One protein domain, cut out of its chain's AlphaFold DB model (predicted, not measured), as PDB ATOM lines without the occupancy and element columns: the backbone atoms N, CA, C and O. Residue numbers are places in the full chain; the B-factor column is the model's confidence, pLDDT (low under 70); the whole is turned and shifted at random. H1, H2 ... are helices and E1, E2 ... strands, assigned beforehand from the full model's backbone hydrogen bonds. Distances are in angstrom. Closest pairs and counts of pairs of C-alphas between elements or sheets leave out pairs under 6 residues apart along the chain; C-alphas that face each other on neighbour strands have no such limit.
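What this domain is: This is residues 5 to 89 of the 91 residues of an uncharacterized protein of Clostridium sporogenes (UniProt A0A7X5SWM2). A three-stranded antiparallel sheet, E3 E4 E5, forms a wall with H1 lying across one face, while no named element covers the other. Beyond H1, farther from the sheet, sits the small hairpin of E1 and E2, with short H2 packed on H1; at one end of the sheet sit H3 and a long loop, residues 56 to 71. The printed part has 85 residues, with three named helices and five named strands in the order H1 E1 E2 H2 E3 H3 E4 E5, of mixed class, helices and strands. The whole is compact, with a radius of gyration of the C-alphas of 12.8 A, and spans 37 by 28 by 18 A.

Where its parts are: Find C-alpha 44 at (92.458, 113.451, 167.002); from there E3 runs 20.0 A to residue 50. E4, residues 72 to 78, is 19.6 A long, and E5, residues 83 to 89, runs 19.5 A to C-alpha 89 at (102.648, 130.060, 158.174). Look next at C-alpha 12 at (108.388, 115.393, 163.761), where H1 begins; it ends at residue 19, 9.9 A away. E1 holds residues 21 to 23, E2 residues 26 to 28, H2 residues 30 to 33 and H3 residues 51 to 55.

How they stand to each other: Begin at the inner strand E4, with edge strands E3 and E5 as its antiparallel neighbours. Between E3 and E4, N 47 and O 75 are 2.9 A apart, within hydrogen-bond range; in the hairpin of E4 and E5, N 76 and O 85 are 2.8 A apart. Residues 6 to 7 pair antiparallel with residues 45 to 46 of E3. H1 is on this sheet at a height of 9.9 A and runs across the strands, at 79 degrees to E3 on the local plane. It is only just over E3 and E4, with 3 of its 8 C-alphas falling on each. The closest C-alphas of H1 and E4 are those of Phe 14 and Ile 74, 7.8 A. H1 and H2 touch, the closest C-alphas being those of Tyr 19 and Gly 31, 4.3 A. In the antiparallel hairpin of E1 and E2, N 28 and O 21 are 2.8 A apart; the C-alphas of Leu 16 in H1 and Tyr 28 in E2 are the closest of that pair, 6.3 A. H3 only grazes the larger sheet, with its residues 51 to 53. H3's O i to N i+4 pair is within hydrogen-bond range, as are 3 of 4 in H1; H2 is too short for one.

The domain as a whole: The two C-alphas farthest apart, those of Lys 58 and Thr 81, are 38.0 A apart. The printed part has no cut. The link from H3 to E4 is long, 16 residues. This predicted model's mean pLDDT over the printed part is 89.7; look for values under 70 at residues 31 to 34.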
ATOM      1  N   TRP A   5      93.079 113.619 155.917       94.88
ATOM      2  CA  TRP A   5      93.319 113.722 157.348       94.88
ATOM      3  C   TRP A   5      94.020 112.450 157.831       94.88
ATOM      4  O   TRP A   5      93.682 111.354 157.382       94.88
ATOM      5  N   GLU A   6      94.979 112.607 158.733       96.06
ATOM      6  CA  GLU A   6      95.757 111.523 159.341       96.06
ATOM      7  C   GLU A   6      95.583 111.560 160.861       96.06
ATOM      8  O   GLU A   6      95.311 112.615 161.436       96.06
ATOM      9  N   SER A   7      95.733 110.422 161.535       96.56
ATOM     10  CA  SER A   7      95.655 110.361 162.998       96.56
ATOM     11  C   SER A   7      96.868 111.025 163.653       96.56
ATOM     12  O   SER A   7      97.998 110.822 163.211       96.56
ATOM     13  N   LEU A   8      96.644 111.762 164.742       96.00
ATOM     14  CA  LEU A   8      97.716 112.246 165.620       96.00
ATOM     15  C   LEU A   8      98.502 111.071 166.251       96.00
ATOM     16  O   LEU A   8      97.945 109.980 166.397       96.00
ATOM     17  N   PRO A   9      99.779 111.264 166.652       94.88
ATOM     18  CA  PRO A   9     100.516 112.530 166.763       94.88
ATOM     19  C   PRO A   9     101.032 113.082 165.426       94.88
ATOM     20  O   PRO A   9     101.147 112.365 164.436       94.88
ATOM     21  N   LEU A  10     101.380 114.373 165.413       93.56
ATOM     22  CA  LEU A  10     102.063 114.985 164.273       93.56
ATOM     23  C   LEU A  10     103.436 114.325 164.047       93.56
ATOM     24  O   LEU A  10     104.192 114.160 165.009       93.56
ATOM     25  N   PRO A  11     103.809 114.023 162.790       92.81
ATOM     26  CA  PRO A  11     105.188 113.731 162.423       92.81
ATOM     27  C   PRO A  11     106.138 114.836 162.894       92.81
ATOM     28  O   PRO A  11     105.757 116.010 162.927       92.81
ATOM     29  N   ILE A  12     107.385 114.467 163.209       90.88
ATOM     30  CA  ILE A  12     108.388 115.393 163.761       90.88
ATOM     31  C   ILE A  12     108.531 116.664 162.918       90.88
ATOM     32  O   ILE A  12     108.589 117.759 163.472       90.88
ATOM     33  N   ASP A  13     108.467 116.533 161.593       90.56
ATOM     34  CA  ASP A  13     108.646 117.655 160.678       90.56
ATOM     35  C   ASP A  13     107.596 118.755 160.867       90.56
ATOM     36  O   ASP A  13     107.929 119.937 160.876       90.56
ATOM     37  N   PHE A  14     106.335 118.373 161.077       92.25
ATOM     38  CA  PHE A  14     105.238 119.307 161.330       92.25
ATOM     39  C   PHE A  14     105.158 119.706 162.805       92.25
ATOM     40  O   PHE A  14     104.778 120.831 163.123       92.25
ATOM     41  N   SER A  15     105.554 118.811 163.712       91.94
ATOM     42  CA  SER A  15     105.636 119.101 165.145       91.94
ATOM     43  C   SER A  15     106.603 120.251 165.437       91.94
ATOM     44  O   SER A  15     106.288 121.099 166.265       91.94
ATOM     45  N   LEU A  16     107.754 120.316 164.759       90.50
ATOM     46  CA  LEU A  16     108.715 121.416 164.926       90.50
ATOM     47  C   LEU A  16     108.134 122.763 164.475       90.50
ATOM     48  O   LEU A  16     108.357 123.776 165.132       90.50
ATOM     49  N   ILE A  17     107.327 122.770 163.412       90.44
ATOM     50  CA  ILE A  17     106.645 123.977 162.925       90.44
ATOM     51  C   ILE A  17     105.591 124.457 163.935       90.44
ATOM     52  O   ILE A  17     105.489 125.651 164.198       90.44
ATOM     53  N   VAL A  18     104.805 123.541 164.512       91.38
ATOM     54  CA  VAL A  18     103.686 123.899 165.406       91.38
ATOM     55  C   VAL A  18     104.128 124.120 166.852       91.38
ATOM     56  O   VAL A  18     103.560 124.953 167.546       91.38
ATOM     57  N   TYR A  19     105.112 123.386 167.354       89.38
ATOM     58  CA  TYR A  19     105.459 123.396 168.781       89.38
ATOM     59  C   TYR A  19     106.883 123.866 169.066       89.38
ATOM     60  O   TYR A  19     107.227 124.048 170.242       89.38
ATOM     61  N   GLY A  20     107.690 124.059 168.020       88.69
ATOM     62  CA  GLY A  20     109.111 124.341 168.134       88.69
ATOM     63  C   GLY A  20     109.870 123.157 168.726       88.69
ATOM     64  O   GLY A  20     109.321 122.068 168.921       88.69
ATOM     65  N   GLY A  21     111.134 123.386 169.056       87.81
ATOM     66  CA  GLY A  21     111.980 122.420 169.753       87.81
ATOM     67  C   GLY A  21     113.269 122.114 169.006       87.81
ATOM     68  O   GLY A  21     113.670 122.839 168.102       87.81
ATOM     69  N   TYR A  22     113.930 121.033 169.404       85.44
ATOM     70  CA  TYR A  22     115.248 120.673 168.892       85.44
ATOM     71  C   TYR A  22     115.164 119.514 167.907       85.44
ATOM     72  O   TYR A  22     114.524 118.496 168.178       85.44
ATOM     73  N   TYR A  23     115.870 119.642 166.787       82.38
ATOM     74  CA  TYR A  23     116.090 118.551 165.846       82.38
ATOM     75  C   TYR A  23     117.504 118.634 165.281       82.38
ATOM     76  O   TYR A  23     117.878 119.658 164.712       82.38
ATOM     77  N   LYS A  24     118.289 117.558 165.453       84.31
ATOM     78  CA  LYS A  24     119.709 117.481 165.052       84.31
ATOM     79  C   LYS A  24     120.505 118.721 165.495       84.31
ATOM     80  O   LYS A  24     121.047 119.441 164.662       84.31
ATOM     81  N   ASP A  25     120.463 119.014 166.795       84.50
ATOM     82  CA  ASP A  25     121.143 120.147 167.453       84.50
ATOM     83  C   ASP A  25     120.746 121.552 166.964       84.50
ATOM     84  O   ASP A  25     121.284 122.558 167.422       84.50
ATOM     85  N   THR A  26     119.749 121.646 166.084       83.38
ATOM     86  CA  THR A  26     119.177 122.913 165.628       83.38
ATOM     87  C   THR A  26     117.925 123.220 166.439       83.38
ATOM     88  O   THR A  26     117.021 122.384 166.530       83.38
ATOM     89  N   ASN A  27     117.865 124.416 167.027       87.19
ATOM     90  CA  ASN A  27     116.672 124.914 167.705       87.19
ATOM     91  C   ASN A  27     115.715 125.559 166.690       87.19
ATOM     92  O   ASN A  27     116.070 126.532 166.027       87.19
ATOM     93  N   TYR A  28     114.497 125.037 166.601       82.94
ATOM     94  CA  TYR A  28     113.414 125.570 165.785       82.94
ATOM     95  C   TYR A  28     112.488 126.398 166.672       82.94
ATOM     96  O   TYR A  28     111.646 125.850 167.384       82.94
ATOM     97  N   ASP A  29     112.625 127.724 166.606       78.62
ATOM     98  CA  ASP A  29     111.815 128.644 167.418       78.62
ATOM     99  C   ASP A  29     110.523 129.118 166.727       78.62
ATOM    100  O   ASP A  29     109.769 129.921 167.267       78.62
ATOM    101  N   ILE A  30     110.216 128.586 165.537       73.62
ATOM    102  CA  ILE A  30     108.989 128.912 164.785       73.62
ATOM    103  C   ILE A  30     107.728 128.645 165.621       73.62
ATOM    104  O   ILE A  30     106.780 129.430 165.584       73.62
ATOM    105  N   GLY A  31     107.727 127.583 166.432       60.22
ATOM    106  CA  GLY A  31     106.582 127.233 167.273       60.22
ATOM    107  C   GLY A  31     106.323 128.168 168.459       60.22
ATOM    108  O   GLY A  31     105.313 128.004 169.144       60.22
ATOM    109  N   ASN A  32     107.173 129.172 168.714       62.22
ATOM    110  CA  ASN A  32     106.852 130.227 169.681       62.22
ATOM    111  C   ASN A  32     105.695 131.128 169.215       62.22
ATOM    112  O   ASN A  32     105.119 131.840 170.039       62.22
ATOM    113  N   LEU A  33     105.321 131.087 167.932       65.19
ATOM    114  CA  LEU A  33     104.172 131.824 167.393       65.19
ATOM    115  C   LEU A  33     102.830 131.122 167.674       65.19
ATOM    116  O   LEU A  33     101.785 131.765 167.741       65.19
ATOM    117  N   SER A  34     102.844 129.812 167.909       68.62
ATOM    118  CA  SER A  34     101.670 128.933 168.036       68.62
ATOM    119  C   SER A  34     101.346 128.545 169.485       68.62
ATOM    120  O   SER A  34     100.773 127.484 169.737       68.62
ATOM    121  N   LYS A  35     101.640 129.422 170.460       70.38
ATOM    122  CA  LYS A  35     101.467 129.178 171.915       70.38
ATOM    123  C   LYS A  35     100.076 128.687 172.342       70.38
ATOM    124  O   LYS A  35      99.945 128.103 173.413       70.38
ATOM    125  N   ASN A  36      99.053 128.903 171.520       82.69
ATOM    126  CA  ASN A  36      97.669 128.531 171.813       82.69
ATOM    127  C   ASN A  36      97.295 127.103 171.378       82.69
ATOM    128  O   ASN A  36      96.168 126.680 171.632       82.69
ATOM    129  N   ILE A  37      98.200 126.363 170.725       89.62
ATOM    130  CA  ILE A  37      97.968 124.972 170.320       89.62
ATOM    131  C   ILE A  37      98.603 124.038 171.366       89.62
ATOM    132  O   ILE A  37      99.824 124.061 171.542       89.62
ATOM    133  N   PRO A  38      97.814 123.209 172.073       90.00
ATOM    134  CA  PRO A  38      98.347 122.294 173.078       90.00
ATOM    135  C   PRO A  38      99.328 121.272 172.484       90.00
ATOM    136  O   PRO A  38      99.015 120.590 171.514       90.00
ATOM    137  N   LYS A  39     100.495 121.094 173.117       87.81
ATOM    138  CA  LYS A  39     101.540 120.151 172.654       87.81
ATOM    139  C   LYS A  39     101.180 118.670 172.838       87.81
ATOM    140  O   LYS A  39     101.882 117.796 172.339       87.81
ATOM    141  N   ASN A  40     100.127 118.366 173.593       85.69
ATOM    142  CA  ASN A  40      99.785 117.021 174.059       85.69
ATOM    143  C   ASN A  40      98.505 116.441 173.429       85.69
ATOM    144  O   ASN A  40      97.963 115.472 173.963       85.69
ATOM    145  N   ILE A  41      98.021 116.992 172.310       92.25
ATOM    146  CA  ILE A  41      96.864 116.422 171.604       92.25
ATOM    147  C   ILE A  41      97.279 115.081 170.982       92.25
ATOM    148  O   ILE A  41      98.030 115.033 170.009       92.25
ATOM    149  N   LYS A  42      96.800 113.980 171.569       93.12
ATOM    150  CA  LYS A  42      97.054 112.604 171.098       93.12
ATOM    151  C   LYS A  42      95.836 111.950 170.450       93.12
ATOM    152  O   LYS A  42      96.001 111.052 169.638       93.12
ATOM    153  N   ASN A  43      94.631 112.381 170.822       96.81
ATOM    154  CA  ASN A  43      93.377 111.832 170.317       96.81
ATOM    155  C   ASN A  43      92.752 112.811 169.322       96.81
ATOM    156  O   ASN A  43      92.136 113.801 169.717       96.81
ATOM    157  N   GLY A  44      92.952 112.560 168.035       96.81
ATOM    158  CA  GLY A  44      92.458 113.451 167.002       96.81
ATOM    159  C   GLY A  44      93.113 113.237 165.655       96.81
ATOM    160  O   GLY A  44      93.809 112.245 165.427       96.81
ATOM    161  N   PHE A  45      92.893 114.203 164.775       97.81
ATOM    162  CA  PHE A  45      93.374 114.161 163.403       97.81
ATOM    163  C   PHE A  45      94.145 115.423 163.059       97.81
ATOM    164  O   PHE A  45      93.912 116.485 163.634       97.81
ATOM    165  N   TYR A  46      95.034 115.325 162.083       97.00
ATOM    166  CA  TYR A  46      95.688 116.475 161.492       97.00
ATOM    167  C   TYR A  46      95.594 116.447 159.971       97.00
ATOM    168  O   TYR A  46      95.409 115.400 159.350       97.00
ATOM    169  N   TYR A  47      95.731 117.621 159.373       96.19
ATOM    170  CA  TYR A  47      95.812 117.804 157.934       96.19
ATOM    171  C   TYR A  47      96.862 118.861 157.618       96.19
ATOM    172  O   TYR A  47      96.921 119.900 158.277       96.19
ATOM    173  N   VAL A  48      97.682 118.595 156.603       94.69
ATOM    174  CA  VAL A  48      98.713 119.525 156.142       94.69
ATOM    175  C   VAL A  48      98.456 119.905 154.699       94.69
ATOM    176  O   VAL A  48      98.396 119.062 153.803       94.69
ATOM    177  N   GLU A  49      98.366 121.207 154.467       94.12
ATOM    178  CA  GLU A  49      98.397 121.793 153.144       94.12
ATOM    179  C   GLU A  49      99.741 122.478 152.907       94.12
ATOM    180  O   GLU A  49      99.972 123.614 153.318       94.12
ATOM    181  N   ASP A  50     100.624 121.783 152.197       93.12
ATOM    182  CA  ASP A  50     101.912 122.309 151.753       93.12
ATOM    183  C   ASP A  50     101.721 123.199 150.512       93.12
ATOM    184  O   ASP A  50     101.685 122.732 149.368       93.12
ATOM    185  N   ARG A  51     101.516 124.501 150.739       93.38
ATOM    186  CA  ARG A  51     101.292 125.494 149.674       93.38
ATOM    187  C   ARG A  51     102.586 125.795 148.915       93.38
ATOM    188  O   ARG A  51     102.521 126.067 147.716       93.38
ATOM    189  N   TYR A  52     103.741 125.663 149.568       93.06
ATOM    190  CA  TYR A  52     105.050 125.759 148.927       93.06
ATOM    191  C   TYR A  52     105.215 124.682 147.849       93.06
ATOM    192  O   TYR A  52     105.433 125.011 146.684       93.06
ATOM    193  N   ALA A  53     105.017 123.403 148.185       92.38
ATOM    194  CA  ALA A  53     105.167 122.301 147.232       92.38
ATOM    195  C   ALA A  53     104.126 122.329 146.100       92.38
ATOM    196  O   ALA A  53     104.392 121.833 145.007       92.38
ATOM    197  N   LYS A  54     102.950 122.940 146.311       90.50
ATOM    198  CA  LYS A  54     102.002 123.193 145.210       90.50
ATOM    199  C   LYS A  54     102.571 124.156 144.170       90.50
ATOM    200  O   LYS A  54     102.355 123.948 142.980       90.50
ATOM    201  N   LYS A  55     103.272 125.205 144.615       91.88
ATOM    202  CA  LYS A  55     103.925 126.187 143.738       91.88
ATOM    203  C   LYS A  55     105.234 125.649 143.150       91.88
ATOM    204  O   LYS A  55     105.548 125.951 142.003       91.88
ATOM    205  N   TYR A  56     105.951 124.812 143.902       92.75
ATOM    206  CA  TYR A  56     107.225 124.203 143.512       92.75
ATOM    207  C   TYR A  56     107.164 122.665 143.599       92.75
ATOM    208  O   TYR A  56     107.728 122.070 144.516       92.75
ATOM    209  N   PRO A  57     106.525 121.971 142.635       91.94
ATOM    210  CA  PRO A  57     106.288 120.524 142.723       91.94
ATOM    211  C   PRO A  57     107.544 119.652 142.818       91.94
ATOM    212  O   PRO A  57     107.465 118.526 143.308       91.94
ATOM    213  N   LYS A  58     108.698 120.157 142.361       92.31
ATOM    214  CA  LYS A  58     109.997 119.471 142.475       92.31
ATOM    215  C   LYS A  58     110.480 119.349 143.927       92.31
ATOM    216  O   LYS A  58     111.286 118.480 144.221       92.31
ATOM    217  N   GLU A  59     109.962 120.187 144.820       89.19
ATOM    218  CA  GLU A  59     110.347 120.257 146.234       89.19
ATOM    219  C   GLU A  59     109.439 119.409 147.136       89.19
ATOM    220  O   GLU A  59     109.653 119.340 148.343       89.19
ATOM    221  N   LYS A  60     108.409 118.757 146.578       87.69
ATOM    222  CA  LYS A  60     107.360 118.078 147.358       87.69
ATOM    223  C   LYS A  60     107.894 116.988 148.300       87.69
ATOM    224  O   LYS A  60     107.300 116.763 149.347       87.69
ATOM    225  N   ASP A  61     108.982 116.323 147.909       89.00
ATOM    226  CA  ASP A  61     109.583 115.204 148.645       89.00
ATOM    227  C   ASP A  61     110.765 115.665 149.522       89.00
ATOM    228  O   ASP A  61     111.344 114.872 150.262       89.00
ATOM    229  N   ILE A  62     111.123 116.952 149.461       89.75
ATOM    230  CA  ILE A  62     112.128 117.557 150.337       89.75
ATOM    231  C   ILE A  62     111.477 117.826 151.691       89.75
ATOM    232  O   ILE A  62     110.361 118.349 151.753       89.75
ATOM    233  N   ASN A  63     112.176 117.499 152.777       89.00
ATOM    234  CA  ASN A  63     111.729 117.801 154.135       89.00
ATOM    235  C   ASN A  63     111.426 119.301 154.274       89.00
ATOM    236  O   ASN A  63     112.264 120.132 153.931       89.00
ATOM    237  N   ILE A  64     110.246 119.646 154.790       89.81
ATOM    238  CA  ILE A  64     109.785 121.036 154.894       89.81
ATOM    239  C   ILE A  64     110.735 121.924 155.714       89.81
ATOM    240  O   ILE A  64     110.921 123.084 155.367       89.81
ATOM    241  N   ASN A  65     111.401 121.364 156.727       88.44
ATOM    242  CA  ASN A  65     112.358 122.078 157.578       88.44
ATOM    243  C   ASN A  65     113.710 122.336 156.893       88.44
ATOM    244  O   ASN A  65     114.543 123.061 157.423       88.44
ATOM    245  N   SER A  66     113.949 121.736 155.724       87.44
ATOM    246  CA  SER A  66     115.154 121.946 154.908       87.44
ATOM    247  C   SER A  66     114.933 122.927 153.751       87.44
ATOM    248  O   SER A  66     115.817 123.085 152.913       87.44
ATOM    249  N   ARG A  67     113.756 123.562 153.668       87.81
ATOM    250  CA  ARG A  67     113.394 124.481 152.582       87.81
ATOM    251  C   ARG A  67     113.614 125.936 152.984       87.81
ATOM    252  O   ARG A  67     113.649 126.278 154.161       87.81
ATOM    253  N   TYR A  68     113.694 126.803 151.979       83.56
ATOM    254  CA  TYR A  68     113.889 128.243 152.168       83.56
ATOM    255  C   TYR A  68     112.650 128.990 152.688       83.56
ATOM    256  O   TYR A  68     112.774 130.142 153.090       83.56
ATOM    257  N   SER A  69     111.460 128.382 152.643       87.50
ATOM    258  CA  SER A  69     110.194 129.029 153.003       87.50
ATOM    259  C   SER A  69     109.181 128.013 153.530       87.50
ATOM    260  O   SER A  69     109.019 126.920 152.976       87.50
ATOM    261  N   TYR A  70     108.460 128.409 154.575       87.12
ATOM    262  CA  TYR A  70     107.337 127.689 155.152       87.12
ATOM    263  C   TYR A  70     106.018 128.306 154.686       87.12
ATOM    264  O   TYR A  70     105.356 128.998 155.446       87.12
ATOM    265  N   ASN A  71     105.601 128.019 153.452       92.94
ATOM    266  CA  ASN A  71     104.236 128.324 153.010       92.94
ATOM    267  C   ASN A  71     103.351 127.098 153.242       92.94
ATOM    268  O   ASN A  71     103.210 126.239 152.365       92.94
ATOM    269  N   VAL A  72     102.770 126.993 154.437       92.88
ATOM    270  CA  VAL A  72     102.050 125.793 154.885       92.88
ATOM    271  C   VAL A  72     100.852 126.143 155.763       92.88
ATOM    272  O   VAL A  72     100.854 127.123 156.504       92.88
ATOM    273  N   THR A  73      99.810 125.323 155.689       94.44
ATOM    274  CA  THR A  73      98.701 125.335 156.649       94.44
ATOM    275  C   THR A  73      98.619 123.982 157.338       94.44
ATOM    276  O   THR A  73      98.530 122.953 156.671       94.44
ATOM    277  N   ILE A  74      98.649 123.979 158.668       94.44
ATOM    278  CA  ILE A  74      98.535 122.779 159.499       94.44
ATOM    279  C   ILE A  74      97.254 122.905 160.316       94.44
ATOM    280  O   ILE A  74      97.086 123.838 161.095       94.44
ATOM    281  N   SER A  75      96.335 121.968 160.117       96.00
ATOM    282  CA  SER A  75      95.085 121.865 160.869       96.00
ATOM    283  C   SER A  75      95.162 120.690 161.833       96.00
ATOM    284  O   SER A  75      95.625 119.619 161.448       96.00
ATOM    285  N   ILE A  76      94.708 120.875 163.071       96.94
ATOM    286  CA  ILE A  76      94.720 119.859 164.130       96.94
ATOM    287  C   ILE A  76      93.342 119.849 164.778       96.94
ATOM    288  O   ILE A  76      92.926 120.843 165.368       96.94
ATOM    289  N   PHE A  77      92.632 118.733 164.673       97.38
ATOM    290  CA  PHE A  77      91.336 118.537 165.301       97.38
ATOM    291  C   PHE A  77      91.490 117.661 166.545       97.38
ATOM    292  O   PHE A  77      91.820 116.481 166.436       97.38
ATOM    293  N   ASP A  78      91.273 118.252 167.719       97.50
ATOM    294  CA  ASP A  78      91.306 117.588 169.022       97.50
ATOM    295  C   ASP A  78      89.918 117.044 169.372       97.50
ATOM    296  O   ASP A  78      88.990 117.812 169.642       97.50
ATOM    297  N   LEU A  79      89.786 115.717 169.406       97.62
ATOM    298  CA  LEU A  79      88.520 115.049 169.713       97.62
ATOM    299  C   LEU A  79      88.140 115.146 171.191       97.62
ATOM    300  O   LEU A  79      86.959 115.063 171.515       97.62
ATOM    301  N   ASN A  80      89.107 115.340 172.092       96.94
ATOM    302  CA  ASN A  80      88.819 115.438 173.523       96.94
ATOM    303  C   ASN A  80      88.127 116.759 173.862       96.94
ATOM    304  O   ASN A  80      87.288 116.810 174.755       96.94
ATOM    305  N   THR A  81      88.501 117.834 173.165       96.44
ATOM    306  CA  THR A  81      87.948 119.177 173.396       96.44
ATOM    307  C   THR A  81      86.985 119.633 172.307       96.44
ATOM    308  O   THR A  81      86.371 120.690 172.454       96.44
ATOM    309  N   ASN A  82      86.835 118.847 171.236       97.00
ATOM    310  CA  ASN A  82      86.079 119.189 170.034       97.00
ATOM    311  C   ASN A  82      86.528 120.530 169.416       97.00
ATOM    312  O   ASN A  82      85.709 121.346 168.989       97.00
ATOM    313  N   LYS A  83      87.843 120.786 169.412       96.69
ATOM    314  CA  LYS A  83      88.439 122.030 168.902       96.69
ATOM    315  C   LYS A  83      89.269 121.768 167.657       96.69
ATOM    316  O   LYS A  83      90.096 120.861 167.630       96.69
ATOM    317  N   LEU A  84      89.081 122.616 166.649       96.81
ATOM    318  CA  LEU A  84      89.927 122.680 165.464       96.81
ATOM    319  C   LEU A  84      90.904 123.851 165.600       96.81
ATOM    320  O   LEU A  84      90.492 125.008 165.652       96.81
ATOM    321  N   TYR A  85      92.194 123.542 165.632       95.19
ATOM    322  CA  TYR A  85      93.280 124.513 165.589       95.19
ATOM    323  C   TYR A  85      93.788 124.617 164.154       95.19
ATOM    324  O   TYR A  85      94.025 123.598 163.506       95.19
ATOM    325  N   ILE A  86      93.970 125.839 163.659       94.12
ATOM    326  CA  ILE A  86      94.507 126.100 162.323       94.12
ATOM    327  C   ILE A  86      95.733 126.988 162.492       94.12
ATOM    328  O   ILE A  86      95.633 128.100 163.007       94.12
ATOM    329  N   TYR A  87      96.886 126.482 162.064       92.00
ATOM    330  CA  TYR A  87      98.142 127.212 162.037       92.00
ATOM    331  C   TYR A  87      98.527 127.507 160.592       92.00
ATOM    332  O   TYR A  87      98.672 126.591 159.780       92.00
ATOM    333  N   ILE A  88      98.659 128.788 160.272       92.44
ATOM    334  CA  ILE A  88      99.004 129.278 158.941       92.44
ATOM    335  C   ILE A  88     100.365 129.946 159.060       92.44
ATOM    336  O   ILE A  88     100.531 130.855 159.870       92.44
ATOM    337  N   LEU A  89     101.318 129.482 158.261       90.75
ATOM    338  CA  LEU A  89     102.648 130.060 158.174       90.75
ATOM    339  C   LEU A  89     102.920 130.436 156.715       90.75
ATOM    340  O   LEU A  89     102.629 129.651 155.804       90.75
TER     341      LEU A  89